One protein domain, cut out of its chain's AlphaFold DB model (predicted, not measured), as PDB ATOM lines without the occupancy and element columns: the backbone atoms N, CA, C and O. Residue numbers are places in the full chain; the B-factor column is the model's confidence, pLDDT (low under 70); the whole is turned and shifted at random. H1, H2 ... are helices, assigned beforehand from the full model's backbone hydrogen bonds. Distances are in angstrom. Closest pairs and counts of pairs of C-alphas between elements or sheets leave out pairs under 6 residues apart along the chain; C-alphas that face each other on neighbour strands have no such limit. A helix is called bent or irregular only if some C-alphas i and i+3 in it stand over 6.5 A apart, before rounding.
ATOM      1  N   ILE A 206     -22.391  25.166   2.869       89.06
ATOM      2  CA  ILE A 206     -22.152  26.456   2.210       89.06
ATOM      3  C   ILE A 206     -22.356  27.624   3.183       89.06
ATOM      4  O   ILE A 206     -21.565  28.566   3.188       89.06
ATOM      5  N   ALA A 207     -23.356  27.547   4.066       78.50
ATOM      6  CA  ALA A 207     -23.594  28.563   5.092       78.50
ATOM      7  C   ALA A 207     -22.487  28.572   6.163       78.50
ATOM      8  O   ALA A 207     -22.036  29.646   6.573       78.50
ATOM      9  N   ASP A 208     -21.993  27.399   6.568       86.44
ATOM     10  CA  ASP A 208     -20.864  27.278   7.496       86.44
ATOM     11  C   ASP A 208     -19.552  27.747   6.850       86.44
ATOM     12  O   ASP A 208     -18.786  28.469   7.487       86.44
ATOM     13  N   LEU A 209     -19.297  27.410   5.580       90.38
ATOM     14  CA  LEU A 209     -18.122  27.887   4.839       90.38
ATOM     15  C   LEU A 209     -18.164  29.401   4.631       90.38
ATOM     16  O   LEU A 209     -17.145  30.062   4.817       90.38
ATOM     17  N   ARG A 210     -19.342  29.973   4.353       87.69
ATOM     18  CA  ARG A 210     -19.551  31.426   4.336       87.69
ATOM     19  C   ARG A 210     -19.267  32.045   5.703       87.69
ATOM     20  O   ARG A 210     -18.543  33.031   5.785       87.69
ATOM     21  N   SER A 211     -19.765  31.444   6.783       81.75
ATOM     22  CA  SER A 211     -19.495  31.904   8.150       81.75
ATOM     23  C   SER A 211     -17.998  31.864   8.503       81.75
ATOM     24  O   SER A 211     -17.502  32.788   9.144       81.75
ATOM     25  N   ALA A 212     -17.275  30.833   8.056       83.62
ATOM     26  CA  ALA A 212     -15.839  30.688   8.273       83.62
ATOM     27  C   ALA A 212     -15.015  31.687   7.441       83.62
ATOM     28  O   ALA A 212     -14.151  32.372   7.985       83.62
ATOM     29  N   LEU A 213     -15.288  31.804   6.138       85.81
ATOM     30  CA  LEU A 213     -14.536  32.662   5.215       85.81
ATOM     31  C   LEU A 213     -14.745  34.162   5.478       85.81
ATOM     32  O   LEU A 213     -13.794  34.935   5.351       85.81
ATOM     33  N   TRP A 214     -15.948  34.567   5.905       86.19
ATOM     34  CA  TRP A 214     -16.251  35.945   6.317       86.19
ATOM     35  C   TRP A 214     -15.886  36.250   7.780       86.19
ATOM     36  O   TRP A 214     -16.141  37.356   8.263       86.19
ATOM     37  N   PHE A 215     -15.250  35.321   8.502       76.31
ATOM     38  CA  PHE A 215     -14.645  35.649   9.791       76.31
ATOM     39  C   PHE A 215     -13.523  36.694   9.584       76.31
ATOM     40  O   PHE A 215     -12.728  36.530   8.656       76.31
ATOM     41  N   PRO A 216     -13.384  37.750  10.415       79.06
ATOM     42  CA  PRO A 216     -12.517  38.892  10.091       79.06
ATOM     43  C   PRO A 216     -11.051  38.544   9.789       79.06
ATOM     44  O   PRO A 216     -10.463  39.101   8.866       79.06
ATOM     45  N   ALA A 217     -10.472  37.586  10.516       77.31
ATOM     46  CA  ALA A 217      -9.104  37.116  10.276       77.31
ATOM     47  C   ALA A 217      -8.965  36.220   9.027       77.31
ATOM     48  O   ALA A 217      -7.865  36.080   8.496       77.31
ATOM     49  N   MET A 218     -10.063  35.628   8.544       85.88
ATOM     50  CA  MET A 218     -10.094  34.868   7.292       85.88
ATOM     51  C   MET A 218     -10.233  35.798   6.086       85.88
ATOM     52  O   MET A 218      -9.504  35.606   5.124       85.88
ATOM     53  N   LEU A 219     -11.046  36.859   6.155       82.06
ATOM     54  CA  LEU A 219     -11.145  37.876   5.089       82.06
ATOM     55  C   LEU A 219      -9.775  38.459   4.694       82.06
ATOM     56  O   LEU A 219      -9.486  38.630   3.513       82.06
ATOM     57  N   GLN A 220      -8.876  38.665   5.662       82.38
ATOM     58  CA  GLN A 220      -7.502  39.122   5.400       82.38
ATOM     59  C   GLN A 220      -6.676  38.156   4.523       82.38
ATOM     60  O   GLN A 220      -5.696  38.577   3.912       82.38
ATOM     61  N   LYS A 221      -7.056  36.873   4.410       86.88
ATOM     62  CA  LYS A 221      -6.394  35.921   3.502       86.88
ATOM     63  C   LYS A 221      -6.721  36.170   2.029       86.88
ATOM     64  O   LYS A 221      -5.870  35.862   1.200       86.88
ATOM     65  N   ALA A 222      -7.880  36.747   1.695       85.56
ATOM     66  CA  ALA A 222      -8.230  37.077   0.308       85.56
ATOM     67  C   ALA A 222      -7.260  38.111  -0.298       85.56
ATOM     68  O   ALA A 222      -6.908  38.037  -1.468       85.56
ATOM     69  N   TRP A 223      -6.738  39.013   0.539       83.75
ATOM     70  CA  TRP A 223      -5.781  40.058   0.164       83.75
ATOM     71  C   TRP A 223      -4.350  39.541  -0.078       83.75
ATOM     72  O   TRP A 223      -3.487  40.286  -0.541       83.75
ATOM     73  N   VAL A 224      -4.068  38.271   0.232       85.31
ATOM     74  CA  VAL A 224      -2.732  37.670   0.123       85.31
ATOM     75  C   VAL A 224      -2.797  36.503  -0.854       85.31
ATOM     76  O   VAL A 224      -3.160  35.401  -0.463       85.31
ATOM     77  N   ASN A 225      -2.390  36.724  -2.110       80.00
ATOM     78  CA  ASN A 225      -2.498  35.770  -3.231       80.00
ATOM     79  C   ASN A 225      -2.186  34.297  -2.855       80.00
ATOM     80  O   ASN A 225      -2.968  33.402  -3.162       80.00
ATOM     81  N   GLY A 226      -1.105  34.045  -2.101       86.38
ATOM     82  CA  GLY A 226      -0.737  32.699  -1.638       86.38
ATOM     83  C   GLY A 226      -1.687  32.064  -0.604       86.38
ATOM     84  O   GLY A 226      -1.867  30.852  -0.614       86.38
ATOM     85  N   ALA A 227      -2.316  32.856   0.269       87.44
ATOM     86  CA  ALA A 227      -3.311  32.387   1.241       87.44
ATOM     87  C   ALA A 227      -4.733  32.348   0.648       87.44
ATOM     88  O   ALA A 227      -5.535  31.495   1.036       87.44
ATOM     89  N   TRP A 228      -5.013  33.236  -0.311       92.12
ATOM     90  CA  TRP A 228      -6.195  33.232  -1.168       92.12
ATOM     91  C   TRP A 228      -6.266  31.923  -1.956       92.12
ATOM     92  O   TRP A 228      -7.176  31.127  -1.732       92.12
ATOM     93  N   ILE A 229      -5.257  31.628  -2.787       92.06
ATOM     94  CA  ILE A 229      -5.248  30.422  -3.631       92.06
ATOM     95  C   ILE A 229      -5.279  29.122  -2.812       92.06
ATOM     96  O   ILE A 229      -5.865  28.133  -3.247       92.06
ATOM     97  N   GLU A 230      -4.725  29.134  -1.595       91.50
ATOM     98  CA  GLU A 230      -4.846  28.033  -0.637       91.50
ATOM     99  C   GLU A 230      -6.314  27.759  -0.254       91.50
ATOM    100  O   GLU A 230      -6.730  26.600  -0.237       91.50
ATOM    101  N   GLN A 231      -7.126  28.797   0.006       92.88
ATOM    102  CA  GLN A 231      -8.562  28.612   0.266       92.88
ATOM    103  C   GLN A 231      -9.313  28.167  -0.994       92.88
ATOM    104  O   GLN A 231     -10.238  27.364  -0.883       92.88
ATOM    105  N   GLY A 232      -8.851  28.579  -2.178       92.81
ATOM    106  CA  GLY A 232      -9.330  28.068  -3.463       92.81
ATOM    107  C   GLY A 232      -9.188  26.547  -3.558       92.81
ATOM    108  O   GLY A 232     -10.189  25.848  -3.692       92.81
ATOM    109  N   TYR A 233      -7.971  26.008  -3.410       92.19
ATOM    110  CA  TYR A 233      -7.738  24.552  -3.428       92.19
ATOM    111  C   TYR A 233      -8.555  23.795  -2.366       92.19
ATOM    112  O   TYR A 233      -8.977  22.663  -2.592       92.19
ATOM    113  N   ARG A 234      -8.819  24.418  -1.211       93.69
ATOM    114  CA  ARG A 234      -9.670  23.837  -0.162       93.69
ATOM    115  C   ARG A 234     -11.145  23.798  -0.577       93.69
ATOM    116  O   ARG A 234     -11.777  22.756  -0.406       93.69
ATOM    117  N   LEU A 235     -11.694  24.868  -1.160       94.12
ATOM    118  CA  LEU A 235     -13.063  24.876  -1.703       94.12
ATOM    119  C   LEU A 235     -13.218  23.938  -2.910       94.12
ATOM    120  O   LEU A 235     -14.245  23.277  -3.027       94.12
ATOM    121  N   ALA A 236     -12.183  23.794  -3.746       93.19
ATOM    122  CA  ALA A 236     -12.187  22.890  -4.898       93.19
ATOM    123  C   ALA A 236     -12.409  21.409  -4.524       93.19
ATOM    124  O   ALA A 236     -12.829  20.625  -5.368       93.19
ATOM    125  N   SER A 237     -12.237  21.019  -3.255       91.69
ATOM    126  CA  SER A 237     -12.648  19.692  -2.757       91.69
ATOM    127  C   SER A 237     -14.162  19.417  -2.791       91.69
ATOM    128  O   SER A 237     -14.572  18.292  -2.518       91.69
ATOM    129  N   LEU A 238     -14.989  20.418  -3.121       90.81
ATOM    130  CA  LEU A 238     -16.425  20.274  -3.386       90.81
ATOM    131  C   LEU A 238     -16.758  20.124  -4.884       90.81
ATOM    132  O   LEU A 238     -17.931  19.950  -5.218       90.81
ATOM    133  N   LYS A 239     -15.765  20.152  -5.788       91.38
ATOM    134  CA  LYS A 239     -15.985  19.850  -7.211       91.38
ATOM    135  C   LYS A 239     -16.489  18.418  -7.407       91.38
ATOM    136  O   LYS A 239     -16.061  17.499  -6.708       91.38
ATOM    137  N   GLY A 240     -17.390  18.222  -8.367       85.06
ATOM    138  CA  GLY A 240     -18.071  16.949  -8.607       85.06
ATOM    139  C   GLY A 240     -19.114  16.583  -7.541       85.06
ATOM    140  O   GLY A 240     -19.476  15.412  -7.434       85.06
ATOM    141  N   THR A 241     -19.584  17.553  -6.751       88.56
ATOM    142  CA  THR A 241     -20.669  17.377  -5.769       88.56
ATOM    143  C   THR A 241     -21.805  18.365  -6.030       88.56
ATOM    144  O   THR A 241     -21.596  19.388  -6.679       88.56
ATOM    145  N   ASP A 242     -22.979  18.111  -5.447       87.69
ATOM    146  CA  ASP A 242     -24.154  19.003  -5.499       87.69
ATOM    147  C   ASP A 242     -23.884  20.428  -4.955       87.69
ATOM    148  O   ASP A 242     -24.720  21.315  -5.099       87.69
ATOM    149  N   PHE A 243     -22.721  20.653  -4.330       88.62
ATOM    150  CA  PHE A 243     -22.277  21.926  -3.762       88.62
ATOM    151  C   PHE A 243     -21.241  22.674  -4.630       88.62
ATOM    152  O   PHE A 243     -20.730  23.701  -4.183       88.62
ATOM    153  N   GLU A 244     -20.878  22.181  -5.826       92.69
ATOM    154  CA  GLU A 244     -19.810  22.794  -6.643       92.69
ATOM    155  C   GLU A 244     -20.127  24.240  -7.055       92.69
ATOM    156  O   GLU A 244     -19.290  25.120  -6.846       92.69
ATOM    157  N   ASP A 245     -21.324  24.501  -7.591       90.00
ATOM    158  CA  ASP A 245     -21.717  25.839  -8.058       90.00
ATOM    159  C   ASP A 245     -21.765  26.854  -6.904       90.00
ATOM    160  O   ASP A 245     -21.227  27.958  -7.019       90.00
ATOM    161  N   ASP A 246     -22.323  26.459  -5.757       89.25
ATOM    162  CA  ASP A 246     -22.331  27.281  -4.544       89.25
ATOM    163  C   ASP A 246     -20.908  27.530  -4.014       89.25
ATOM    164  O   ASP A 246     -20.598  28.637  -3.575       89.25
ATOM    165  N   ALA A 247     -20.014  26.536  -4.062       91.88
ATOM    166  CA  ALA A 247     -18.620  26.690  -3.638       91.88
ATOM    167  C   ALA A 247     -17.819  27.602  -4.586       91.88
ATOM    168  O   ALA A 247     -17.003  28.404  -4.121       91.88
ATOM    169  N   ARG A 248     -18.093  27.534  -5.897       94.31
ATOM    170  CA  ARG A 248     -17.553  28.435  -6.927       94.31
ATOM    171  C   ARG A 248     -18.038  29.869  -6.721       94.31
ATOM    172  O   ARG A 248     -17.231  30.797  -6.745       94.31
ATOM    173  N   GLN A 249     -19.331  30.052  -6.461       89.62
ATOM    174  CA  GLN A 249     -19.915  31.358  -6.157       89.62
ATOM    175  C   GLN A 249     -19.349  31.935  -4.850       89.62
ATOM    176  O   GLN A 249     -18.974  33.105  -4.796       89.62
ATOM    177  N   LEU A 250     -19.202  31.104  -3.814       92.19
ATOM    178  CA  LEU A 250     -18.611  31.489  -2.533       92.19
ATOM    179  C   LEU A 250     -17.146  31.930  -2.677       92.19
ATOM    180  O   LEU A 250     -16.730  32.896  -2.042       92.19
ATOM    181  N   TRP A 251     -16.377  31.247  -3.528       94.94
ATOM    182  CA  TRP A 251     -15.004  31.611  -3.881       94.94
ATOM    183  C   TRP A 251     -14.923  32.978  -4.580       94.94
ATOM    184  O   TRP A 251     -14.090  33.808  -4.208       94.94
ATOM    185  N   ILE A 252     -15.811  33.240  -5.543       88.81
ATOM    186  CA  ILE A 252     -15.896  34.521  -6.263       88.81
ATOM    187  C   ILE A 252     -16.279  35.659  -5.304       88.81
ATOM    188  O   ILE A 252     -15.553  36.646  -5.191       88.81
ATOM    189  N   GLU A 253     -17.359  35.494  -4.535       84.12
ATOM    190  CA  GLU A 253     -17.817  36.500  -3.567       84.12
ATOM    191  C   GLU A 253     -16.785  36.793  -2.471       84.12
ATOM    192  O   GLU A 253     -16.689  37.927  -2.004       84.12
ATOM    193  N   TRP A 254     -15.996  35.795  -2.064       91.25
ATOM    194  CA  TRP A 254     -14.916  35.985  -1.097       91.25
ATOM    195  C   TRP A 254     -13.715  36.712  -1.713       91.25
ATOM    196  O   TRP A 254     -13.121  37.573  -1.064       91.25
ATOM    197  N   SER A 255     -13.396  36.435  -2.979       91.00
ATOM    198  CA  SER A 255     -12.329  37.122  -3.723       91.00
ATOM    199  C   SER A 255     -12.621  38.617  -3.885       91.00
ATOM    200  O   SER A 255     -11.746  39.447  -3.643       91.00
ATOM    201  N   LEU A 256     -13.879  38.973  -4.167       85.88
ATOM    202  CA  LEU A 256     -14.339  40.365  -4.239       85.88
ATOM    203  C   LEU A 256     -14.168  41.146  -2.920       85.88
ATOM    204  O   LEU A 256     -14.114  42.373  -2.951       85.88
ATOM    205  N   THR A 257     -13.990  40.482  -1.768       84.44
ATOM    206  CA  THR A 257     -13.670  41.171  -0.497       84.44
ATOM    207  C   THR A 257     -12.254  41.769  -0.448       84.44
ATOM    208  O   THR A 257     -11.899  42.410   0.545       84.44
ATOM    209  N   ALA A 258     -11.461  41.588  -1.511       84.00
ATOM    210  CA  ALA A 258     -10.157  42.213  -1.725       84.00
ATOM    211  C   ALA A 258     -10.106  43.195  -2.917       84.00
ATOM    212  O   ALA A 258      -9.020  43.673  -3.241       84.00
ATOM    213  N   ALA A 259     -11.240  43.526  -3.555       80.06
ATOM    214  CA  ALA A 259     -11.278  44.365  -4.765       80.06
ATOM    215  C   ALA A 259     -10.641  45.758  -4.579       80.06
ATOM    216  O   ALA A 259      -9.893  46.210  -5.441       80.06
ATOM    217  N   ASP A 260     -10.827  46.385  -3.412       74.19
ATOM    218  CA  ASP A 260     -10.186  47.663  -3.046       74.19
ATOM    219  C   ASP A 260      -8.640  47.615  -3.095       74.19
ATOM    220  O   ASP A 260      -7.983  48.653  -3.192       74.19
ATOM    221  N   GLY A 261      -8.039  46.420  -3.011       75.81
ATOM    222  CA  GLY A 261      -6.595  46.199  -3.128       75.81
ATOM    223  C   GLY A 261      -6.090  45.970  -4.557       75.81
ATOM    224  O   GLY A 261      -4.883  46.060  -4.780       75.81
ATOM    225  N   TRP A 262      -6.990  45.696  -5.508       80.19
ATOM    226  CA  TRP A 262      -6.680  45.347  -6.901       80.19
ATOM    227  C   TRP A 262      -7.634  46.062  -7.884       80.19
ATOM    228  O   TRP A 262      -8.296  45.406  -8.679       80.19
ATOM    229  N   PRO A 263      -7.727  47.409  -7.861       78.44
ATOM    230  CA  PRO A 263      -8.746  48.166  -8.605       78.44
ATOM    231  C   PRO A 263      -8.582  48.148 -10.137       78.44
ATOM    232  O   PRO A 263      -9.452  48.655 -10.839       78.44
ATOM    233  N   ASP A 264      -7.473  47.600 -10.644       86.75
ATOM    234  CA  ASP A 264      -7.207  47.383 -12.073       86.75
ATOM    235  C   ASP A 264      -7.470  45.914 -12.508       86.75
ATOM    236  O   ASP A 264      -7.201  45.560 -13.657       86.75
ATOM    237  N   GLU A 265      -7.962  45.044 -11.609       84.56
ATOM    238  CA  GLU A 265      -8.295  43.635 -11.881       84.56
ATOM    239  C   GLU A 265      -9.775  43.335 -11.574       84.56
ATOM    240  O   GLU A 265     -10.235  43.495 -10.443       84.56
ATOM    241  N   GLU A 266     -10.512  42.813 -12.560       87.88
ATOM    242  CA  GLU A 266     -11.881  42.303 -12.375       87.88
ATOM    243  C   GLU A 266     -11.825  40.980 -11.579       87.88
ATOM    244  O   GLU A 266     -11.728  39.880 -12.136       87.88
ATOM    245  N   LEU A 267     -11.772  41.081 -10.244       85.50
ATOM    246  CA  LEU A 267     -11.480  39.942  -9.363       85.50
ATOM    247  C   LEU A 267     -12.518  38.811  -9.422       85.50
ATOM    248  O   LEU A 267     -12.196  37.693  -9.018       85.50
ATOM    249  N   ASP A 268     -13.733  39.054  -9.912       81.50
ATOM    250  CA  ASP A 268     -14.722  38.006 -10.166       81.50
ATOM    251  C   ASP A 268     -14.396  37.193 -11.425       81.50
ATOM    252  O   ASP A 268     -14.390  35.963 -11.347       81.50
ATOM    253  N   GLU A 269     -14.026  37.834 -12.541       88.19
ATOM    254  CA  GLU A 269     -13.503  37.139 -13.726       88.19
ATOM    255  C   GLU A 269     -12.207  36.379 -13.400       88.19
ATOM    256  O   GLU A 269     -12.067  35.205 -13.763       88.19
ATOM    257  N   VAL A 270     -11.285  36.999 -12.652       90.44
ATOM    258  CA  VAL A 270     -10.029  36.362 -12.217       90.44
ATOM    259  C   VAL A 270     -10.309  35.170 -11.298       90.44
ATOM    260  O   VAL A 270      -9.745  34.094 -11.507       90.44
ATOM    261  N   ALA A 271     -11.199  35.301 -10.308       90.31
ATOM    262  CA  ALA A 271     -11.560  34.199  -9.415       90.31
ATOM    263  C   ALA A 271     -12.293  33.068 -10.150       90.31
ATOM    264  O   ALA A 271     -12.003  31.897  -9.887       90.31
ATOM    265  N   ALA A 272     -13.185  33.398 -11.089       92.12
ATOM    266  CA  ALA A 272     -13.912  32.442 -11.920       92.12
ATOM    267  C   ALA A 272     -12.970  31.661 -12.848       92.12
ATOM    268  O   ALA A 272     -12.963  30.431 -12.812       92.12
ATOM    269  N   GLN A 273     -12.111  32.347 -13.612       92.44
ATOM    270  CA  GLN A 273     -11.111  31.693 -14.462       92.44
ATOM    271  C   GLN A 273     -10.132  30.860 -13.624       92.44
ATOM    272  O   GLN A 273      -9.723  29.768 -14.031       92.44
ATOM    273  N   ARG A 274      -9.752  31.350 -12.436       92.38
ATOM    274  CA  ARG A 274      -8.853  30.615 -11.547       92.38
ATOM    275  C   ARG A 274      -9.511  29.358 -10.987       92.38
ATOM    276  O   ARG A 274      -8.824  28.342 -10.935       92.38
ATOM    277  N   TRP A 275     -10.798  29.410 -10.624       93.50
ATOM    278  CA  TRP A 275     -11.565  28.262 -10.127       93.50
ATOM    279  C   TRP A 275     -11.527  27.087 -11.090       93.50
ATOM    280  O   TRP A 275     -11.273  25.954 -10.680       93.50
ATOM    281  N   ASP A 276     -11.756  27.351 -12.373       91.25
ATOM    282  CA  ASP A 276     -11.860  26.308 -13.388       91.25
ATOM    283  C   ASP A 276     -10.545  25.495 -13.475       91.25
ATOM    284  O   ASP A 276     -10.588  24.275 -13.631       91.25
ATOM    285  N   GLY A 277      -9.394  26.136 -13.219       89.12
ATOM    286  CA  GLY A 277      -8.060  25.522 -13.113       89.12
ATOM    287  C   GLY A 277      -7.611  25.056 -11.712       89.12
ATOM    288  O   GLY A 277      -6.411  24.854 -11.511       89.12
ATOM    289  N   LEU A 278      -8.517  24.921 -10.735       90.88
ATOM    290  CA  LEU A 278      -8.237  24.299  -9.429       90.88
ATOM    291  C   LEU A 278      -8.586  22.805  -9.427       90.88
ATOM    292  O   LEU A 278      -9.734  22.442  -9.693       90.88
ATOM    293  N   ASP A 279      -7.636  21.963  -9.022       84.12
ATOM    294  CA  ASP A 279      -7.845  20.528  -8.801       84.12
ATOM    295  C   ASP A 279      -8.090  20.191  -7.313       84.12
ATOM    296  O   ASP A 279      -7.495  20.830  -6.435       84.12
ATOM    297  N   PRO A 280      -8.883  19.146  -6.997       73.56
ATOM    298  CA  PRO A 280      -8.976  18.568  -5.653       73.56
ATOM    299  C   PRO A 280      -7.687  17.804  -5.250       73.56
ATOM    300  O   PRO A 280      -7.597  16.586  -5.395       73.56
ATOM    301  N   ASP A 281      -6.666  18.512  -4.751       67.00
ATOM    302  CA  ASP A 281      -5.447  17.907  -4.163       67.00
ATOM    303  C   ASP A 281      -5.626  17.583  -2.651       67.00
ATOM    304  O   ASP A 281      -6.732  17.654  -2.124       67.00
ATOM    305  N   LYS A 282      -4.541  17.226  -1.940       70.06
ATOM    306  CA  LYS A 282      -4.423  16.720  -0.541       70.06
ATOM    307  C   LYS A 282      -5.092  17.517   0.605       70.06
ATOM    308  O   LYS A 282      -4.787  17.261   1.769       70.06
ATOM    309  N   THR A 283      -5.949  18.492   0.336       81.88
ATOM    310  CA  THR A 283      -6.643  19.305   1.343       81.88
ATOM    311  C   THR A 283      -8.159  19.258   1.135       81.88
ATOM    312  O   THR A 283      -8.655  18.621   0.210       81.88
ATOM    313  N   SER A 284      -8.934  19.881   2.020       89.06
ATOM    314  CA  SER A 284     -10.390  19.945   1.862       89.06
ATOM    315  C   SER A 284     -10.997  21.186   2.500       89.06
ATOM    316  O   SER A 284     -10.345  21.885   3.278       89.06
ATOM    317  N   TYR A 285     -12.284  21.413   2.242       87.69
ATOM    318  CA  TYR A 285     -13.087  22.467   2.857       87.69
ATOM    319  C   TYR A 285     -13.012  22.437   4.398       87.69
ATOM    320  O   TYR A 285     -13.079  23.479   5.047       87.69
ATOM    321  N   LYS A 286     -12.776  21.259   5.003       86.88
ATOM    322  CA  LYS A 286     -12.588  21.101   6.455       86.88
ATOM    323  C   LYS A 286     -11.358  21.856   6.981       86.88
ATOM    324  O   LYS A 286     -11.371  22.292   8.127       86.88
ATOM    325  N   ALA A 287     -10.334  22.084   6.156       89.25
ATOM    326  CA  ALA A 287      -9.187  22.909   6.535       89.25
ATOM    327  C   ALA A 287      -9.561  24.396   6.688       89.25
ATOM    328  O   ALA A 287      -8.998  25.072   7.542       89.25
ATOM    329  N   ILE A 288     -10.554  24.896   5.938       90.19
ATOM    330  CA  ILE A 288     -11.084  26.266   6.096       90.19
ATOM    331  C   ILE A 288     -11.710  26.423   7.486       90.19
ATOM    332  O   ILE A 288     -11.483  27.427   8.159       90.19
ATOM    333  N   PHE A 289     -12.429  25.396   7.954       87.75
ATOM    334  CA  PHE A 289     -12.924  25.341   9.328       87.75
ATOM    335  C   PHE A 289     -11.782  25.300  10.345       87.75
ATOM    336  O   PHE A 289     -11.819  26.076  11.293       87.75
ATOM    337  N   THR A 290     -10.749  24.474  10.153       84.88
ATOM    338  CA  THR A 290      -9.597  24.431  11.075       84.88
ATOM    339  C   THR A 290      -8.873  25.777  11.164       84.88
ATOM    340  O   THR A 290      -8.617  26.245  12.275       84.88
ATOM    341  N   ASP A 291      -8.606  26.442  10.037       84.38
ATOM    342  CA  ASP A 291      -8.027  27.790  10.009       84.38
ATOM    343  C   ASP A 291      -8.906  28.796  10.758       84.38
ATOM    344  O   ASP A 291      -8.429  29.485  11.661       84.38
ATOM    345  N   ALA A 292     -10.200  28.858  10.433       81.31
ATOM    346  CA  ALA A 292     -11.123  29.781  11.081       81.31
ATOM    347  C   ALA A 292     -11.227  29.501  12.595       81.31
ATOM    348  O   ALA A 292     -11.207  30.433  13.399       81.31
ATOM    349  N   GLN A 293     -11.262  28.229  13.010       79.38
ATOM    350  CA  GLN A 293     -11.278  27.825  14.421       79.38
ATOM    351  C   GLN A 293      -9.976  28.179  15.155       79.38
ATOM    352  O   GLN A 293     -10.033  28.568  16.326       79.38
ATOM    353  N   ALA A 294      -8.822  28.128  14.480       72.62
ATOM    354  CA  ALA A 294      -7.556  28.635  15.014       72.62
ATOM    355  C   ALA A 294      -7.596  30.160  15.232       72.62
ATOM    356  O   ALA A 294      -7.080  30.644  16.238       72.62
ATOM    357  N   GLN A 295      -8.294  30.905  14.364       72.56
ATOM    358  CA  GLN A 295      -8.576  32.338  14.558       72.56
ATOM    359  C   GLN A 295      -9.722  32.626  15.553       72.56
ATOM    360  O   GLN A 295      -9.968  33.780  15.899       72.56
ATOM    361  N   GLY A 296     -10.415  31.598  16.056       65.44
ATOM    362  CA  GLY A 296     -11.473  31.725  17.063       65.44
ATOM    363  C   GLY A 296     -12.912  31.766  16.543       65.44
ATOM    364  O   GLY A 296     -13.816  31.996  17.349       65.44
ATOM    365  N   TRP A 297     -13.152  31.496  15.257       78.62
ATOM    366  CA  TRP A 297     -14.489  31.165  14.754       78.62
ATOM    367  C   TRP A 297     -15.022  29.901  15.446       78.62
ATOM    368  O   TRP A 297     -14.283  28.944  15.689       78.62
ATOM    369  N   ASN A 298     -16.313  29.885  15.773       73.19
ATOM    370  CA  ASN A 298     -16.966  28.751  16.419       73.19
ATOM    371  C   ASN A 298     -17.791  27.978  15.385       73.19
ATOM    372  O   ASN A 298     -18.745  28.524  14.840       73.19
TER     373      ASN A 298
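Overview. This is residues 206 to 298 of the 418 residues of a protein of Salmonella enterica subsp. arizonae (UniProt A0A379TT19). A hairpin of two long antiparallel helices, H3 and H4, makes the core; H5 folds back on H4 on one side of it, and H1, H2 and H6 cover the other side. H1 packs on H4, H6 packs on H3, and H2 stands about perpendicular to both helices of the hairpin. The printed part has 93 residues with six named helices, H1 to H6 in order, and no named strand; its class is all helix. It is compact, with a radius of gyration of the C-alphas of 12.2 A and spans of 34 by 30 by 22 A.

Arrangement. H1, residues 206 to 213, touches H4, residues 244 to 261, with 246 to 254 of H4 alone; they run the same way at a shallow tilt of 28 degrees, and their closest C-alphas, Ile 206 and Asp 246, are 6.8 A apart. H1 also touches H6, residues 285 to 294, at a steep tilt of 42 degrees, closest at the C-alphas of Ala 212 and Ala 292, 5.6 A. H2, residues 216 to 222, is about perpendicular to H4 at 89 degrees and touches its residues 254 to 258 alone, closest at the C-alphas of Ala 222 and Ser 255, 5.7 A. H2 and H6 only just touch, with 3 pairs of C-alphas within 8 A, the closest being Met 218 and Ala 292, 6.4 A. H3, residues 225 to 238, forms a helical hairpin with H4, opposite ways at a shallow tilt of 13 degrees; their closest C-alphas, Leu 238 and Glu 244, are 5.3 A apart. H3 touches H6 at a steep tilt of 49 degrees, closest at the C-alphas of Arg 234 and Tyr 285, 4.8 A. H4, the hub, touches four helices and forms a second hairpin with H5, residues 267 to 276, at a tilt of 36 degrees, only just steep; the C-alphas of Ile 252 and Asp 268 come closest, 5.4 A. H4 and H6 are apart. In H1 and H5 every O i to N i+4 pair is within hydrogen-bond range; the counts are 8 of 10 in H3, 9 of 14 in H4, 5 of 6 in H6 and 0 of 3 in H2, where 2 of 4 O i to N i+3 pairs are within range.

Along the chain. H1 begins at C-alpha 206 (-22.152, 26.456, 2.210) and is 10.3 A long; H2 is 10.8 A. H3 is 20.8 A and H4 27.1 A; H4 is irregular, with C-alphas 257 and 260 7.8 A apart. H5 is 14.2 A, and H6, 14.7 A, ends at C-alpha 294 (-7.556, 28.635, 15.014).

Size, cuts and confidence. The C-alphas farthest apart, Asp 264 and Asn 298, are 35.4 A apart. The printed part has no cut and no long link. The mean pLDDT of the printed part is 85.8; residues 281 and 296 are under 70.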